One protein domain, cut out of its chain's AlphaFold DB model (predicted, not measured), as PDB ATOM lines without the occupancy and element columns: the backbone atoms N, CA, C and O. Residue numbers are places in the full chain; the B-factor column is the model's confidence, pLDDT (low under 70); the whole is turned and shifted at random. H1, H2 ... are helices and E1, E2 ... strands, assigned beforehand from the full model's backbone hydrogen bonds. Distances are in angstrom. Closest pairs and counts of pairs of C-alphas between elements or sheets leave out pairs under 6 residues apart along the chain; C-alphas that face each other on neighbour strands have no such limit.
ATOM      1  N   LYS A   4      22.768 -10.503  -5.191       94.94
ATOM      2  CA  LYS A   4      21.758 -10.880  -6.180       94.94
ATOM      3  C   LYS A   4      20.373 -10.825  -5.552       94.94
ATOM      4  O   LYS A   4      19.508 -10.131  -6.069       94.94
ATOM      5  N   THR A   5      20.212 -11.455  -4.390       96.00
ATOM      6  CA  THR A   5      18.911 -11.599  -3.734       96.00
ATOM      7  C   THR A   5      19.025 -11.383  -2.230       96.00
ATOM      8  O   THR A   5      19.989 -11.831  -1.611       96.00
ATOM      9  N   LEU A   6      18.027 -10.727  -1.643       96.19
ATOM     10  CA  LEU A   6      17.818 -10.645  -0.196       96.19
ATOM     11  C   LEU A   6      16.463 -11.267   0.148       96.19
ATOM     12  O   LEU A   6      15.452 -10.858  -0.413       96.19
ATOM     13  N   SER A   7      16.434 -12.201   1.093       96.12
ATOM     14  CA  SER A   7      15.212 -12.845   1.578       96.12
ATOM     15  C   SER A   7      15.071 -12.657   3.087       96.12
ATOM     16  O   SER A   7      16.024 -12.865   3.840       96.12
ATOM     17  N   LEU A   8      13.874 -12.269   3.531       95.00
ATOM     18  CA  LEU A   8      13.533 -12.054   4.937       95.00
ATOM     19  C   LEU A   8      12.370 -12.959   5.347       95.00
ATOM     20  O   LEU A   8      11.329 -12.960   4.694       95.00
ATOM     21  N   THR A   9      12.534 -13.686   6.447       92.62
ATOM     22  CA  THR A   9      11.525 -14.589   7.014       92.62
ATOM     23  C   THR A   9      11.343 -14.262   8.490       92.62
ATOM     24  O   THR A   9      12.325 -14.161   9.229       92.62
ATOM     25  N   ASP A  10      10.093 -14.062   8.904       91.56
ATOM     26  CA  ASP A  10       9.705 -13.712  10.275       91.56
ATOM     27  C   ASP A  10      10.482 -12.522  10.886       91.56
ATOM     28  O   ASP A  10      10.769 -12.477  12.083       91.56
ATOM     29  N   PHE A  11      10.852 -11.538  10.060       92.25
ATOM     30  CA  PHE A  11      11.760 -10.446  10.415       92.25
ATOM     31  C   PHE A  11      11.066  -9.079  10.344       92.25
ATOM     32  O   PHE A  11      10.719  -8.582   9.268       92.25
ATOM     33  N   ARG A  12      10.934  -8.409  11.495       92.69
ATOM     34  CA  ARG A  12      10.326  -7.079  11.669       92.69
ATOM     35  C   ARG A  12       9.006  -6.921  10.911       92.69
ATOM     36  O   ARG A  12       7.990  -7.397  11.380       92.69
ATOM     37  N   ALA A  13       9.005  -6.230   9.771       92.50
ATOM     38  CA  ALA A  13       7.795  -5.945   8.995       92.50
ATOM     39  C   ALA A  13       7.346  -7.116   8.101       92.50
ATOM     40  O   ALA A  13       6.282  -7.035   7.501       92.50
ATOM     41  N   PHE A  14       8.146  -8.178   8.001       91.69
ATOM     42  CA  PHE A  14       7.918  -9.306   7.100       91.69
ATOM     43  C   PHE A  14       7.574 -10.556   7.919       91.69
ATOM     44  O   PHE A  14       8.480 -11.139   8.518       91.69
ATOM     45  N   PRO A  15       6.285 -10.921   8.032       88.19
ATOM     46  CA  PRO A  15       5.867 -12.115   8.759       88.19
ATOM     47  C   PRO A  15       6.177 -13.397   7.966       88.19
ATOM     48  O   PRO A  15       6.369 -13.363   6.752       88.19
ATOM     49  N   ASP A  16       6.213 -14.525   8.668       78.19
ATOM     50  CA  ASP A  16       6.136 -15.884   8.103       78.19
ATOM     51  C   ASP A  16       4.699 -16.171   7.574       78.19
ATOM     52  O   ASP A  16       3.785 -15.443   7.985       78.19
ATOM     53  N   PRO A  17       4.409 -17.172   6.699       71.12
ATOM     54  CA  PRO A  17       5.227 -18.297   6.201       71.12
ATOM     55  C   PRO A  17       5.961 -18.126   4.876       71.12
ATOM     56  O   PRO A  17       6.811 -18.949   4.533       71.12
ATOM     57  N   ALA A  18       5.662 -17.082   4.112       80.44
ATOM     58  CA  ALA A  18       6.340 -16.841   2.844       80.44
ATOM     59  C   ALA A  18       7.500 -15.852   3.046       80.44
ATOM     60  O   ALA A  18       7.254 -14.730   3.494       80.44
ATOM     61  N   PRO A  19       8.752 -16.209   2.694       87.12
ATOM     62  CA  PRO A  19       9.851 -15.255   2.705       87.12
ATOM     63  C   PRO A  19       9.556 -14.061   1.792       87.12
ATOM     64  O   PRO A  19       9.157 -14.226   0.638       87.12
ATOM     65  N   ALA A  20       9.804 -12.852   2.289       93.00
ATOM     66  CA  ALA A  20       9.825 -11.659   1.459       93.00
ATOM     67  C   ALA A  20      11.167 -11.602   0.720       93.00
ATOM     68  O   ALA A  20      12.205 -11.344   1.335       93.00
ATOM     69  N   THR A  21      11.140 -11.859  -0.587       94.38
ATOM     70  CA  THR A  21      12.332 -11.906  -1.440       94.38
ATOM     71  C   THR A  21      12.428 -10.670  -2.329       94.38
ATOM     72  O   THR A  21      11.476 -10.290  -3.007       94.38
ATOM     73  N   PHE A  22      13.611 -10.066  -2.349       93.62
ATOM     74  CA  PHE A  22      13.951  -8.883  -3.127       93.62
ATOM     75  C   PHE A  22      15.071  -9.236  -4.104       93.62
ATOM     76  O   PHE A  22      16.185  -9.555  -3.680       93.62
ATOM     77  N   ASP A  23      14.784  -9.164  -5.403       93.94
ATOM     78  CA  ASP A  23      15.801  -9.274  -6.448       93.94
ATOM     79  C   ASP A  23      16.509  -7.925  -6.613       93.94
ATOM     80  O   ASP A  23      15.907  -6.917  -6.986       93.94
ATOM     81  N   LEU A  24      17.796  -7.902  -6.277       92.06
ATOM     82  CA  LEU A  24      18.642  -6.716  -6.350       92.06
ATOM     83  C   LEU A  24      19.478  -6.699  -7.636       92.06
ATOM     84  O   LEU A  24      19.947  -5.637  -8.055       92.06
ATOM     85  N   GLY A  25      19.703  -7.865  -8.252       87.62
ATOM     86  CA  GLY A  25      20.469  -8.017  -9.490       87.62
ATOM     87  C   GLY A  25      21.876  -7.402  -9.469       87.62
ATOM     88  O   GLY A  25      22.407  -7.063 -10.527       87.62
ATOM     89  N   GLY A  26      22.467  -7.180  -8.288       85.19
ATOM     90  CA  GLY A  26      23.758  -6.510  -8.130       85.19
ATOM     91  C   GLY A  26      23.796  -5.050  -8.602       85.19
ATOM     92  O   GLY A  26      24.849  -4.577  -9.048       85.19
ATOM     93  N   LYS A  27      22.656  -4.353  -8.554       88.75
ATOM     94  CA  LYS A  27      22.492  -2.958  -8.990       88.75
ATOM     95  C   LYS A  27      22.433  -1.993  -7.803       88.75
ATOM     96  O   LYS A  27      22.272  -2.397  -6.653       88.75
ATOM     97  N   ASN A  28      22.522  -0.698  -8.103       88.75
ATOM     98  CA  ASN A  28      22.197   0.350  -7.140       88.75
ATOM     99  C   ASN A  28      20.689   0.326  -6.865       88.75
ATOM    100  O   ASN A  28      19.894   0.317  -7.805       88.75
ATOM    101  N   LEU A  29      20.307   0.325  -5.590       88.56
ATOM    102  CA  LEU A  29      18.919   0.204  -5.155       88.56
ATOM    103  C   LEU A  29      18.457   1.492  -4.471       88.56
ATOM    104  O   LEU A  29      19.108   1.971  -3.543       88.56
ATOM    105  N   LEU A  30      17.296   2.001  -4.882       90.12
ATOM    106  CA  LEU A  30      16.549   3.016  -4.145       90.12
ATOM    107  C   LEU A  30      15.285   2.369  -3.573       90.12
ATOM    108  O   LEU A  30      14.459   1.855  -4.323       90.12
ATOM    109  N   VAL A  31      15.133   2.398  -2.249       89.94
ATOM    110  CA  VAL A  31      13.960   1.842  -1.563       89.94
ATOM    111  C   VAL A  31      13.069   2.981  -1.069       89.94
ATOM    112  O   VAL A  31      13.437   3.716  -0.153       89.94
ATOM    113  N   CYS A  32      11.869   3.094  -1.639       91.31
ATOM    114  CA  CYS A  32      10.850   4.078  -1.266       91.31
ATOM    115  C   CYS A  32       9.546   3.383  -0.848       91.31
ATOM    116  O   CYS A  32       9.317   2.224  -1.180       91.31
ATOM    117  N   GLY A  33       8.695   4.073  -0.089       91.38
ATOM    118  CA  GLY A  33       7.422   3.524   0.383       91.38
ATOM    119  C   GLY A  33       6.902   4.211   1.641       91.38
ATOM    120  O   GLY A  33       7.611   4.997   2.272       91.38
ATOM    121  N   GLU A  34       5.685   3.869   2.043       94.00
ATOM    122  CA  GLU A  34       4.974   4.464   3.182       94.00
ATOM    123  C   GLU A  34       5.523   4.030   4.547       94.00
ATOM    124  O   GLU A  34       6.252   3.042   4.676       94.00
ATOM    125  N   ASN A  35       5.192   4.767   5.606       89.81
ATOM    126  CA  ASN A  35       5.557   4.363   6.964       89.81
ATOM    127  C   ASN A  35       4.984   2.974   7.281       89.81
ATOM    128  O   ASN A  35       3.823   2.700   7.019       89.81
ATOM    129  N   GLY A  36       5.826   2.085   7.815       86.69
ATOM    130  CA  GLY A  36       5.457   0.687   8.063       86.69
ATOM    131  C   GLY A  36       5.727  -0.277   6.900       86.69
ATOM    132  O   GLY A  36       5.766  -1.477   7.136       86.69
ATOM    133  N   SER A  37       6.057   0.199   5.693       89.69
ATOM    134  CA  SER A  37       6.274  -0.658   4.508       89.69
ATOM    135  C   SER A  37       7.516  -1.574   4.551       89.69
ATOM    136  O   SER A  37       7.845  -2.214   3.560       89.69
ATOM    137  N   GLY A  38       8.273  -1.590   5.655       91.25
ATOM    138  CA  GLY A  38       9.445  -2.460   5.821       91.25
ATOM    139  C   GLY A  38      10.792  -1.906   5.342       91.25
ATOM    140  O   GLY A  38      11.802  -2.595   5.466       91.25
ATOM    141  N   LYS A  39      10.875  -0.645   4.891       92.75
ATOM    142  CA  LYS A  39      12.152  -0.011   4.473       92.75
ATOM    143  C   LYS A  39      13.244  -0.098   5.542       92.75
ATOM    144  O   LYS A  39      14.362  -0.523   5.273       92.75
ATOM    145  N   SER A  40      12.912   0.273   6.779       91.12
ATOM    146  CA  SER A  40      13.857   0.195   7.896       91.12
ATOM    147  C   SER A  40      14.209  -1.252   8.247       91.12
ATOM    148  O   SER A  40      15.317  -1.506   8.701       91.12
ATOM    149  N   SER A  41      13.309  -2.210   8.009       93.38
ATOM    150  CA  SER A  41      13.595  -3.638   8.187       93.38
ATOM    151  C   SER A  41      14.705  -4.095   7.240       93.38
ATOM    152  O   SER A  41      15.647  -4.729   7.702       93.38
ATOM    153  N   LEU A  42      14.668  -3.695   5.963       93.50
ATOM    154  CA  LEU A  42      15.751  -3.972   5.006       93.50
ATOM    155  C   LEU A  42      17.090  -3.398   5.482       93.50
ATOM    156  O   LEU A  42      18.105  -4.093   5.470       93.50
ATOM    157  N   PHE A  43      17.080  -2.153   5.967       91.44
ATOM    158  CA  PHE A  43      18.270  -1.516   6.532       91.44
ATOM    159  C   PHE A  43      18.837  -2.307   7.719       91.44
ATOM    160  O   PHE A  43      20.025  -2.619   7.732       91.44
ATOM    161  N   TYR A  44      18.009  -2.674   8.704       91.69
ATOM    162  CA  TYR A  44      18.476  -3.429   9.873       91.69
ATOM    163  C   TYR A  44      18.939  -4.845   9.526       91.69
ATOM    164  O   TYR A  44      19.909  -5.312  10.121       91.69
ATOM    165  N   ALA A  45      18.288  -5.506   8.566       93.94
ATOM    166  CA  ALA A  45      18.699  -6.818   8.087       93.94
ATOM    167  C   ALA A  45      20.109  -6.757   7.490       93.94
ATOM    168  O   ALA A  45      21.001  -7.451   7.968       93.94
ATOM    169  N   LEU A  46      20.342  -5.860   6.525       92.88
ATOM    170  CA  LEU A  46      21.653  -5.707   5.893       92.88
ATOM    171  C   LEU A  46      22.718  -5.209   6.888       92.88
ATOM    172  O   LEU A  46      23.855  -5.674   6.843       92.88
ATOM    173  N   ARG A  47      22.359  -4.307   7.814       90.06
ATOM    174  CA  ARG A  47      23.275  -3.801   8.850       90.06
ATOM    175  C   ARG A  47      23.754  -4.900   9.785       90.06
ATOM    176  O   ARG A  47      24.935  -4.942  10.108       90.06
ATOM    177  N   GLY A  48      22.843  -5.751  10.248       91.06
ATOM    178  CA  GLY A  48      23.199  -6.875  11.108       91.06
ATOM    179  C   GLY A  48      24.003  -7.928  10.349       91.06
ATOM    180  O   GLY A  48      25.020  -8.387  10.857       91.06
ATOM    181  N   PHE A  49      23.592  -8.231   9.114       93.38
ATOM    182  CA  PHE A  49      24.214  -9.249   8.268       93.38
ATOM    183  C   PHE A  49      25.671  -8.923   7.896       93.38
ATOM    184  O   PHE A  49      26.527  -9.806   7.888       93.38
ATOM    185  N   PHE A  50      25.967  -7.648   7.620       91.50
ATOM    186  CA  PHE A  50      27.313  -7.157   7.296       91.50
ATOM    187  C   PHE A  50      27.932  -6.352   8.444       91.50
ATOM    188  O   PHE A  50      28.531  -5.296   8.226       91.50
ATOM    189  N   SER A  51      27.751  -6.829   9.677       86.38
ATOM    190  CA  SER A  51      28.326  -6.222  10.878       86.38
ATOM    191  C   SER A  51      29.775  -6.669  11.097       86.38
ATOM    192  O   SER A  51      30.103  -7.847  10.955       86.38
ATOM    193  N   SER A  52      30.646  -5.736  11.493       78.56
ATOM    194  CA  SER A  52      32.052  -6.014  11.832       78.56
ATOM    195  C   SER A  52      32.252  -6.629  13.220       78.56
ATOM    196  O   SER A  52      33.282  -7.255  13.481       78.56
ATOM    197  N   GLY A  53      31.263  -6.480  14.103       79.50
ATOM    198  CA  GLY A  53      31.158  -7.182  15.382       79.50
ATOM    199  C   GLY A  53      30.004  -8.180  15.375       79.50
ATOM    200  O   GLY A  53      29.100  -8.075  14.542       79.50
ATOM    201  N   GLN A  54      30.016  -9.137  16.306       78.88
ATOM    202  CA  GLN A  54      28.930 -10.108  16.428       78.88
ATOM    203  C   GLN A  54      27.608  -9.365  16.691       78.88
ATOM    204  O   GLN A  54      27.504  -8.658  17.698       78.88
ATOM    205  N   PRO A  55      26.606  -9.476  15.798       81.69
ATOM    206  CA  PRO A  55      25.355  -8.768  15.984       81.69
ATOM    207  C   PRO A  55      24.593  -9.344  17.174       81.69
ATOM    208  O   PRO A  55      24.719 -10.521  17.526       81.69
ATOM    209  N   SER A  56      23.761  -8.500  17.777       75.88
ATOM    210  CA  SER A  56      22.795  -8.936  18.779       75.88
ATOM    211  C   SER A  56      21.856 -10.000  18.194       75.88
ATOM    212  O   SER A  56      21.590 -10.019  16.990       75.88
ATOM    213  N   GLY A  57      21.408 -10.930  19.042       79.62
ATOM    214  CA  GLY A  57      20.710 -12.139  18.603       79.62
ATOM    215  C   GLY A  57      19.501 -11.842  17.714       79.62
ATOM    216  O   GLY A  57      18.688 -10.974  18.025       79.62
ATOM    217  N   LEU A  58      19.361 -12.599  16.622       86.94
ATOM    218  CA  LEU A  58      18.349 -12.360  15.585       86.94
ATOM    219  C   LEU A  58      16.900 -12.343  16.112       86.94
ATOM    220  O   LEU A  58      16.055 -11.639  15.566       86.94
ATOM    221  N   MET A  59      16.635 -13.042  17.219       85.75
ATOM    222  CA  MET A  59      15.324 -13.109  17.876       85.75
ATOM    223  C   MET A  59      14.733 -11.751  18.256       85.75
ATOM    224  O   MET A  59      13.518 -11.588  18.216       85.75
ATOM    225  N   GLN A  60      15.556 -10.759  18.598       87.12
ATOM    226  CA  GLN A  60      15.045  -9.429  18.957       87.12
ATOM    227  C   GLN A  60      14.414  -8.693  17.763       87.12
ATOM    228  O   GLN A  60      13.716  -7.697  17.935       87.12
ATOM    229  N   TRP A  61      14.708  -9.152  16.545       89.75
ATOM    230  CA  TRP A  61      14.198  -8.590  15.301       89.75
ATOM    231  C   TRP A  61      13.025  -9.382  14.735       89.75
ATOM    232  O   TRP A  61      12.600  -9.105  13.614       89.75
ATOM    233  N   ARG A  62      12.500 -10.346  15.494       89.44
ATOM    234  CA  ARG A  62      11.328 -11.124  15.115       89.44
ATOM    235  C   ARG A  62      10.135 -10.222  14.791       89.44
ATOM    236  O   ARG A  62       9.956  -9.165  15.401       89.44
ATOM    237  N   ASN A  63       9.318 -10.635  13.826       89.88
ATOM    238  CA  ASN A  63       8.044  -9.981  13.551       89.88
ATOM    239  C   ASN A  63       7.132 -10.031  14.796       89.88
ATOM    240  O   ASN A  63       6.930 -11.082  15.401       89.88
ATOM    241  N   SER A  64       6.578  -8.883  15.189       87.44
ATOM    242  CA  SER A  64       5.779  -8.747  16.417       87.44
ATOM    243  C   SER A  64       4.407  -9.422  16.357       87.44
ATOM    244  O   SER A  64       3.792  -9.627  17.396       87.44
ATOM    245  N   PHE A  65       3.920  -9.733  15.157       84.69
ATOM    246  CA  PHE A  65       2.634 -10.381  14.892       84.69
ATOM    247  C   PHE A  65       2.793 -11.872  14.576       84.69
ATOM    248  O   PHE A  65       1.852 -12.520  14.133       84.69
ATOM    249  N   SER A  66       3.996 -12.412  14.760       80.06
ATOM    250  CA  SER A  66       4.286 -13.805  14.462       80.06
ATOM    251  C   SER A  66       3.671 -14.733  15.503       80.06
ATOM    252  O   SER A  66       3.998 -14.665  16.689       80.06
ATOM    253  N   GLU A  67       2.815 -15.639  15.043       73.56
ATOM    254  CA  GLU A  67       2.152 -16.643  15.885       73.56
ATOM    255  C   GLU A  67       2.963 -17.943  16.017       73.56
ATOM    256  O   GLU A  67       2.595 -18.849  16.760       73.56
ATOM    257  N   LEU A  68       4.091 -18.046  15.308       65.12
ATOM    258  CA  LEU A  68       4.893 -19.266  15.254       65.12
ATOM    259  C   LEU A  68       5.856 -19.416  16.440       65.12
ATOM    260  O   LEU A  68       5.988 -18.551  17.304       65.12
ATOM    261  N   GLY A  69       6.522 -20.566  16.514       64.50
ATOM    262  CA  GLY A  69       7.557 -20.822  17.512       64.50
ATOM    263  C   GLY A  69       8.840 -20.011  17.281       64.50
ATOM    264  O   GLY A  69       9.003 -19.282  16.310       64.50
ATOM    265  N   ILE A  70       9.802 -20.198  18.181       62.62
ATOM    266  CA  ILE A  70      11.070 -19.452  18.280       62.62
ATOM    267  C   ILE A  70      12.027 -19.670  17.072       62.62
ATOM    268  O   ILE A  70      13.017 -18.961  16.931       62.62
ATOM    269  N   GLY A  71      11.750 -20.630  16.181       63.09
ATOM    270  CA  GLY A  71      12.686 -21.104  15.147       63.09
ATOM    271  C   GLY A  71      12.528 -20.538  13.728       63.09
ATOM    272  O   GLY A  71      13.116 -21.103  12.813       63.09
ATOM    273  N   GLY A  72      11.719 -19.494  13.510       76.56
ATOM    274  CA  GLY A  72      11.368 -19.028  12.153       76.56
ATOM    275  C   GLY A  72      12.202 -17.870  11.590       76.56
ATOM    276  O   GLY A  72      12.187 -17.634  10.384       76.56
ATOM    277  N   VAL A  73      12.934 -17.130  12.431       88.88
ATOM    278  CA  VAL A  73      13.559 -15.869  11.992       88.88
ATOM    279  C   VAL A  73      14.799 -16.137  11.144       88.88
ATOM    280  O   VAL A  73      15.771 -16.731  11.624       88.88
ATOM    281  N   LYS A  74      14.782 -15.651   9.898       91.81
ATOM    282  CA  LYS A  74      15.864 -15.828   8.923       91.81
ATOM    283  C   LYS A  74      16.087 -14.571   8.081       91.81
ATOM    284  O   LYS A  74      15.149 -13.946   7.592       91.81
ATOM    285  N   VAL A  75      17.356 -14.245   7.865       94.94
ATOM    286  CA  VAL A  75      17.839 -13.286   6.868       94.94
ATOM    287  C   VAL A  75      18.800 -14.028   5.954       94.94
ATOM    288  O   VAL A  75      19.780 -14.609   6.413       94.94
ATOM    289  N   GLU A  76      18.534 -14.017   4.659       95.88
ATOM    290  CA  GLU A  76      19.318 -14.746   3.668       95.88
ATOM    291  C   GLU A  76      19.749 -13.810   2.545       95.88
ATOM    292  O   GLU A  76      18.957 -13.024   2.028       95.88
ATOM    293  N   VAL A  77      21.022 -13.901   2.179       96.31
ATOM    294  CA  VAL A  77      21.626 -13.151   1.082       96.31
ATOM    295  C   VAL A  77      22.191 -14.149   0.089       96.31
ATOM    296  O   VAL A  77      22.979 -15.014   0.462       96.31
ATOM    297  N   VAL A  78      21.821 -14.007  -1.178       95.94
ATOM    298  CA  VAL A  78      22.422 -14.751  -2.288       95.94
ATOM    299  C   VAL A  78      23.315 -13.797  -3.064       95.94
ATOM    300  O   VAL A  78      22.890 -12.698  -3.436       95.94
ATOM    301  N   PHE A  79      24.562 -14.199  -3.285       94.62
ATOM    302  CA  PHE A  79      25.531 -13.414  -4.042       94.62
ATOM    303  C   PHE A  79      25.386 -13.624  -5.558       94.62
ATOM    304  O   PHE A  79      24.602 -14.445  -6.031       94.62
ATOM    305  N   ASP A  80      26.132 -12.845  -6.337       93.06
ATOM    306  CA  ASP A  80      26.153 -12.876  -7.802       93.06
ATOM    307  C   ASP A  80      26.612 -14.209  -8.408       93.06
ATOM    308  O   ASP A  80      26.297 -14.483  -9.563       93.06
ATOM    309  N   ASP A  81      27.293 -15.050  -7.633       93.12
ATOM    310  CA  ASP A  81      27.687 -16.410  -8.007       93.12
ATOM    311  C   ASP A  81      26.734 -17.497  -7.482       93.12
ATOM    312  O   ASP A  81      27.122 -18.657  -7.374       93.12
ATOM    313  N   ASP A  82      25.507 -17.117  -7.119       93.00
ATOM    314  CA  ASP A  82      24.460 -18.013  -6.614       93.00
ATOM    315  C   ASP A  82      24.798 -18.716  -5.286       93.00
ATOM    316  O   ASP A  82      24.100 -19.636  -4.859       93.00
ATOM    317  N   THR A  83      25.829 -18.245  -4.574       93.50
ATOM    318  CA  THR A  83      26.165 -18.758  -3.241       93.50
ATOM    319  C   THR A  83      25.286 -18.111  -2.160       93.50
ATOM    320  O   THR A  83      25.266 -16.879  -2.044       93.50
ATOM    321  N   PRO A  84      24.552 -18.898  -1.348       94.75
ATOM    322  CA  PRO A  84      23.745 -18.359  -0.262       94.75
ATOM    323  C   PRO A  84      24.571 -18.170   1.016       94.75
ATOM    324  O   PRO A  84      25.456 -18.959   1.354       94.75
ATOM    325  N   ALA A  85      24.220 -17.146   1.780       95.31
ATOM    326  CA  ALA A  85      24.648 -16.940   3.152       95.31
ATOM    327  C   ALA A  85      23.415 -16.663   4.017       95.31
ATOM    328  O   ALA A  85      22.577 -15.830   3.673       95.31
ATOM    329  N   VAL A  86      23.298 -17.371   5.140       93.88
ATOM    330  CA  VAL A  86      22.080 -17.380   5.957       93.88
ATOM    331  C   VAL A  86      22.406 -16.997   7.391       93.88
ATOM    332  O   VAL A  86      23.265 -17.608   8.022       93.88
ATOM    333  N   TRP A  87      21.686 -16.005   7.905       93.25
ATOM    334  CA  TRP A  87      21.607 -15.669   9.319       93.25
ATOM    335  C   TRP A  87      20.256 -16.140   9.853       93.25
ATOM    336  O   TRP A  87      19.217 -15.658   9.412       93.25
ATOM    337  N   GLN A  88      20.256 -17.094  10.783       90.75
ATOM    338  CA  GLN A  88      19.026 -17.735  11.258       90.75
ATOM    339  C   GLN A  88      19.066 -18.046  12.750       90.75
ATOM    340  O   GLN A  88      20.137 -18.140  13.354       90.75
ATOM    341  N   VAL A  89      17.892 -18.244  13.342       85.94
ATOM    342  CA  VAL A  89      17.760 -18.796  14.692       85.94
ATOM    343  C   VAL A  89      17.597 -20.308  14.593       85.94
ATOM    344  O   VAL A  89      16.578 -20.804  14.127       85.94
ATOM    345  N   GLY A  90      18.606 -21.051  15.040       69.06
ATOM    346  CA  GLY A  90      18.513 -22.496  15.212       69.06
ATOM    347  C   GLY A  90      17.861 -22.862  16.547       69.06
ATOM    348  O   GLY A  90      17.980 -22.130  17.533       69.06
ATOM    349  N   VAL A  91      17.217 -24.028  16.590       59.84
ATOM    350  CA  VAL A  91      16.802 -24.682  17.838       59.84
ATOM    351  C   VAL A  91      17.900 -25.673  18.218       59.84
ATOM    352  O   VAL A  91      18.183 -26.595  17.454       59.84
ATOM    353  N   GLY A  92      18.551 -25.483  19.367       55.12
ATOM    354  CA  GLY A  92      19.632 -26.364  19.808       55.12
ATOM    355  C   GLY A  92      19.804 -26.399  21.325       55.12
ATOM    356  O   GLY A  92      19.385 -25.485  22.034       55.12
ATOM    357  N   ALA A  93      20.422 -27.471  21.823       46.12
ATOM    358  CA  ALA A  93      20.901 -27.543  23.200       46.12
ATOM    359  C   ALA A  93      22.242 -26.800  23.304       46.12
ATOM    360  O   ALA A  93      23.140 -27.020  22.491       46.12
ATOM    361  N   LEU A  94      22.397 -25.924  24.299       44.91
ATOM    362  CA  LEU A  94      23.697 -25.329  24.605       44.91
ATOM    363  C   LEU A  94      24.593 -26.392  25.255       44.91
ATOM    364  O   LEU A  94      24.301 -26.850  26.359       44.91
ATOM    365  N   GLN A  95      25.704 -26.749  24.609       45.72
ATOM    366  CA  GLN A  95      26.797 -27.472  25.260       45.72
ATOM    367  C   GLN A  95      27.994 -26.526  25.400       45.72
ATOM    368  O   GLN A  95      28.860 -26.446  24.534       45.72
ATOM    369  N   MET A  96      28.013 -25.756  26.490       46.91
ATOM    370  CA  MET A  96      29.215 -25.042  26.927       46.91
ATOM    371  C   MET A  96      30.101 -26.004  27.721       46.91
ATOM    372  O   MET A  96      29.637 -26.638  28.669       46.91
ATOM    373  N   TYR A  97      31.383 -26.100  27.362       40.66
ATOM    374  CA  TYR A  97      32.365 -26.848  28.150       40.66
ATOM    375  C   TYR A  97      32.433 -26.285  29.579       40.66
ATOM    376  O   TYR A  97      32.708 -25.104  29.773       40.66
ATOM    377  N   GLY A  98      32.180 -27.137  30.578       49.69
ATOM    378  CA  GLY A  98      32.308 -26.788  31.998       49.69
ATOM    379  C   GLY A  98      31.088 -26.118  32.646       49.69
ATOM    380  O   GLY A  98      31.215 -25.614  33.761       49.69
ATOM    381  N   GLN A  99      29.916 -26.101  32.001       50.91
ATOM    382  CA  GLN A  99      28.662 -25.612  32.598       50.91
ATOM    383  C   GLN A  99      27.555 -26.676  32.510       50.91
ATOM    384  O   GLN A  99      27.546 -27.457  31.554       50.91
ATOM    385  N   PRO A 100      26.619 -26.734  33.480       46.72
ATOM    386  CA  PRO A 100      25.490 -27.650  33.400       46.72
ATOM    387  C   PRO A 100      24.674 -27.363  32.137       46.72
ATOM    388  O   PRO A 100      24.305 -26.219  31.870       46.72
ATOM    389  N   SER A 101      24.395 -28.404  31.353       53.22
ATOM    390  CA  SER A 101      23.546 -28.310  30.168       53.22
ATOM    391  C   SER A 101      22.159 -27.816  30.570       53.22
ATOM    392  O   SER A 101      21.452 -28.497  31.317       53.22
ATOM    393  N   VAL A 102      21.748 -26.652  30.068       51.16
ATOM    394  CA  VAL A 102      20.367 -26.185  30.220       51.16
ATOM    395  C   VAL A 102      19.494 -27.046  29.306       51.16
ATOM    396  O   VAL A 102      19.555 -26.934  28.082       51.16
ATOM    397  N   GLN A 103      18.720 -27.955  29.898       44.56
ATOM    398  CA  GLN A 103      17.750 -28.783  29.182       44.56
ATOM    399  C   GLN A 103      16.509 -27.938  28.867       44.56
ATOM    400  O   GLN A 103      15.633 -27.741  29.703       44.56
ATOM    401  N   GLY A 104      16.464 -27.408  27.647       53.16
ATOM    402  CA  GLY A 104      15.328 -26.682  27.084       53.16
ATOM    403  C   GLY A 104      15.633 -26.225  25.652       53.16
ATOM    404  O   GLY A 104      16.810 -26.122  25.293       53.16
ATOM    405  N   PRO A 105      14.616 -25.967  24.809       54.50
ATOM    406  CA  PRO A 105      14.833 -25.436  23.468       54.50
ATOM    407  C   PRO A 105      15.461 -24.046  23.588       54.50
ATOM    408  O   PRO A 105      14.785 -23.080  23.933       54.50
ATOM    409  N   THR A 106      16.767 -23.940  23.339       59.94
ATOM    410  CA  THR A 106      17.451 -22.649  23.364       59.94
ATOM    411  C   THR A 106      17.559 -22.119  21.942       59.94
ATOM    412  O   THR A 106      17.999 -22.819  21.028       59.94
ATOM    413  N   ALA A 107      17.123 -20.875  21.757       69.00
ATOM    414  CA  ALA A 107      17.248 -20.150  20.502       69.00
ATOM    415  C   ALA A 107      18.706 -19.724  20.320       69.00
ATOM    416  O   ALA A 107      19.195 -18.870  21.061       69.00
ATOM    417  N   VAL A 108      19.409 -20.295  19.347       76.06
ATOM    418  CA  VAL A 108      20.793 -19.905  19.055       76.06
ATOM    419  C   VAL A 108      20.831 -19.189  17.716       76.06
ATOM    420  O   VAL A 108      20.505 -19.758  16.680       76.06
ATOM    421  N   SER A 109      21.246 -17.923  17.731       83.81
ATOM    422  CA  SER A 109      21.460 -17.143  16.513       83.81
ATOM    423  C   SER A 109      22.750 -17.596  15.823       83.81
ATOM    424  O   SER A 109      23.839 -17.373  16.349       83.81
ATOM    425  N   GLN A 110      22.630 -18.187  14.637       88.38
ATOM    426  CA  GLN A 110      23.740 -18.611  13.786       88.38
ATOM    427  C   GLN A 110      24.005 -17.539  12.729       88.38
ATOM    428  O   GLN A 110      23.206 -17.373  11.810       88.38
ATOM    429  N   HIS A 111      25.102 -16.793  12.865       91.94
ATOM    430  CA  HIS A 111      25.461 -15.717  11.940       91.94
ATOM    431  C   HIS A 111      26.551 -16.177  10.962       91.94
ATOM    432  O   HIS A 111      27.589 -16.655  11.419       91.94
ATOM    433  N   PRO A 112      26.416 -15.954   9.644       91.88
ATOM    434  CA  PRO A 112      27.344 -16.509   8.656       91.88
ATOM    435  C   PRO A 112      28.766 -15.938   8.770       91.88
ATOM    436  O   PRO A 112      29.720 -16.592   8.383       91.88
ATOM    437  N   GLY A 113      28.935 -14.738   9.329       89.56
ATOM    438  CA  GLY A 113      30.249 -14.135   9.603       89.56
ATOM    439  C   GLY A 113      30.899 -14.499  10.952       89.56
ATOM    440  O   GLY A 113      32.055 -14.147  11.154       89.56
ATOM    441  N   PHE A 114      30.190 -15.171  11.873       87.00
ATOM    442  CA  PHE A 114      30.690 -15.427  13.243       87.00
ATOM    443  C   PHE A 114      30.486 -16.867  13.739       87.00
ATOM    444  O   PHE A 114      31.174 -17.303  14.657       87.00
ATOM    445  N   SER A 115      29.548 -17.615  13.161       86.12
ATOM    446  CA  SER A 115      29.264 -19.008  13.507       86.12
ATOM    447  C   SER A 115      29.979 -19.946  12.538       86.12
ATOM    448  O   SER A 115      30.050 -19.668  11.346       86.12
ATOM    449  N   SER A 116      30.518 -21.057  13.046       78.94
ATOM    450  CA  SER A 116      31.192 -22.055  12.210       78.94
ATOM    451  C   SER A 116      30.173 -22.906  11.430       78.94
ATOM    452  O   SER A 116      29.201 -23.354  12.043       78.94
ATOM    453  N   PRO A 117      30.390 -23.177  10.127       84.69
ATOM    454  CA  PRO A 117      31.490 -22.680   9.298       84.69
ATOM    455  C   PRO A 117      31.288 -21.215   8.889       84.69
ATOM    456  O   PRO A 117      30.206 -20.819   8.459       84.69
ATOM    457  N   VAL A 118      32.356 -20.418   8.986       88.56
ATOM    458  CA  VAL A 118      32.290 -18.991   8.655       88.56
ATOM    459  C   VAL A 118      32.306 -18.790   7.141       88.56
ATOM    460  O   VAL A 118      33.116 -19.377   6.424       88.56
ATOM    461  N   ASN A 119      31.435 -17.915   6.653       92.00
ATOM    462  CA  ASN A 119      31.347 -17.528   5.258       92.00
ATOM    463  C   ASN A 119      32.321 -16.370   4.957       92.00
ATOM    464  O   ASN A 119      32.095 -15.224   5.359       92.00
ATOM    465  N   SER A 120      33.400 -16.662   4.223       91.06
ATOM    466  CA  SER A 120      34.449 -15.688   3.876       91.06
ATOM    467  C   SER A 120      33.928 -14.492   3.077       91.06
ATOM    468  O   SER A 120      34.378 -13.374   3.308       91.06
ATOM    469  N   LYS A 121      32.930 -14.691   2.207       91.38
ATOM    470  CA  LYS A 121      32.291 -13.617   1.432       91.38
ATOM    471  C   LYS A 121      31.611 -12.602   2.338       91.38
ATOM    472  O   LYS A 121      31.754 -11.404   2.125       91.38
ATOM    473  N   VAL A 122      30.913 -13.061   3.379       92.19
ATOM    474  CA  VAL A 122      30.295 -12.159   4.363       92.19
ATOM    475  C   VAL A 122      31.368 -11.355   5.095       92.19
ATOM    476  O   VAL A 122      31.239 -10.138   5.193       92.19
ATOM    477  N   ILE A 123      32.458 -11.999   5.528       89.31
ATOM    478  CA  ILE A 123      33.583 -11.305   6.180       89.31
ATOM    479  C   ILE A 123      34.200 -10.253   5.248       89.31
ATOM    480  O   ILE A 123      34.489  -9.139   5.680       89.31
ATOM    481  N   GLU A 124      34.422 -10.593   3.980       88.94
ATOM    482  CA  GLU A 124      34.986  -9.668   2.998       88.94
ATOM    483  C   GLU A 124      34.045  -8.503   2.697       88.94
ATOM    484  O   GLU A 124      34.500  -7.362   2.715       88.94
ATOM    485  N   ALA A 125      32.743  -8.747   2.500       88.38
ATOM    486  CA  ALA A 125      31.764  -7.675   2.291       88.38
ATOM    487  C   ALA A 125      31.736  -6.695   3.459       88.38
ATOM    488  O   ALA A 125      31.664  -5.490   3.239       88.38
ATOM    489  N   THR A 126      31.823  -7.202   4.687       87.19
ATOM    490  CA  THR A 126      31.834  -6.380   5.897       87.19
ATOM    491  C   THR A 126      32.997  -5.385   5.927       87.19
ATOM    492  O   THR A 126      32.855  -4.299   6.478       87.19
ATOM    493  N   LYS A 127      34.143  -5.687   5.298       81.19
ATOM    494  CA  LYS A 127      35.274  -4.739   5.218       81.19
ATOM    495  C   LYS A 127      34.962  -3.511   4.359       81.19
ATOM    496  O   LYS A 127      35.605  -2.479   4.518       81.19
ATOM    497  N   PHE A 128      34.001  -3.636   3.448       77.69
ATOM    498  CA  PHE A 128      33.593  -2.586   2.518       77.69
ATOM    499  C   PHE A 128      32.158  -2.104   2.778       77.69
ATOM    500  O   PHE A 128      31.652  -1.267   2.029       77.69
ATOM    501  N   SER A 129      31.488  -2.617   3.816       83.00
ATOM    502  CA  SER A 129      30.153  -2.172   4.196       83.00
ATOM    503  C   SER A 129      30.265  -0.883   5.011       83.00
ATOM    504  O   SER A 129      30.871  -0.828   6.078       83.00
ATOM    505  N   ALA A 130      29.665   0.185   4.497       80.50
ATOM    506  CA  ALA A 130      29.462   1.421   5.235       80.50
ATOM    507  C   ALA A 130      27.962   1.686   5.287       80.50
ATOM    508  O   ALA A 130      27.284   1.711   4.258       80.50
TER     509      ALA A 130
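This is residues 4 to 130 of the 210 residues of the protein "AAA_23 domain-containing protein" of Comamonadaceae bacterium CG_4_9_14_0_8_um_filter_57_21 (UniProt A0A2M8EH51). One antiparallel sheet of five strands forms a wall, with H1 crossing one of its faces and the short H2 and H3 only grazing it. The long loop of residues 93 to 105, between E4 and E5, reaches far out from the body, its C-alphas 20 to 30 A from the mean of all C-alphas, and two more long stretches, residues 24 to 38 and 62 to 73, hold no named element. The printed part has 127 residues with three named helices and five named strands, in the order E1 E2 H1 H2 E3 E4 E5 H3; the sheet's order is E2 E1 E3 E4 E5. The class is mixed, helices and strands, with 54 residues, under half, in named elements. The whole is compact, with a radius of gyration of the C-alphas of 15.4 A and spans of 49 by 34 by 23 A.

E1, residues 4 to 9, and E2, residues 20 to 23, form a hairpin; N 8 and O 20 are 2.9 A apart, within hydrogen-bond range. E3, residues 74 to 79, is the antiparallel neighbour of E1, with N 7 and O 76 at 2.8 A. E4, residues 84 to 92, bends by 60 degrees at residue 89; it pairs with E3 over residues 84 to 88, with N 75 and O 87 at 2.8 A, and with E5, residues 106 to 110, over residues 88 to 92, with N 90 and O 108 at 2.8 A. E3, E4 and E5 make a meander, each strand the antiparallel neighbour of the one before. H1, residues 39 to 49, is on the sheet at a height of 9.7 A, over E1 and, only just, E3, on which 3 of its C-alphas fall; it runs across the strands, at 78 degrees to E1 on the local plane. Its closest C-alphas to E3 are those of Ala 45 and Val 75, 6.6 A. H2, residues 58 to 61, only grazes the sheet; its closest C-alphas to E5 are those of Leu 58 and Ser 109, 5.8 A. E2, H1, H2 and E3 make a split strand-helix-strand unit, two strands running the same way with E1 between them, and its crossover is right-handed. H3, residues 120 to 128, only grazes the sheet with residues 120 to 122, and is close to but not clearly touching H1, the closest C-alphas being those of Phe 49 and Val 122, 7.8 A. In H1 every O i to N i+4 pair is within hydrogen-bond range, in H3 4 of 5, and H2 is too short for such a pair.

E1 spans 17.1 A from C-alpha 4 at (21.758, -10.880, -6.180), and E2 10.2 A. H1 spans 15.7 A from C-alpha 39 at (12.152, -0.011, 4.473), and H2 5.6 A. E3 spans 16.4 A, E4 22.0 A and E5 12.1 A. H3 spans 13.2 A and ends with C-alpha 128 at (33.593, -2.586, 2.518).

The C-alphas farthest apart are those of Glu 34 and Gly 98, 50.5 A. The printed part has no cut. The links E2 to H1, H2 to E3 and E4 to E5 are long. The mean pLDDT of the printed part is 82.9; residues 68 to 71 and 90 to 107 are under 70.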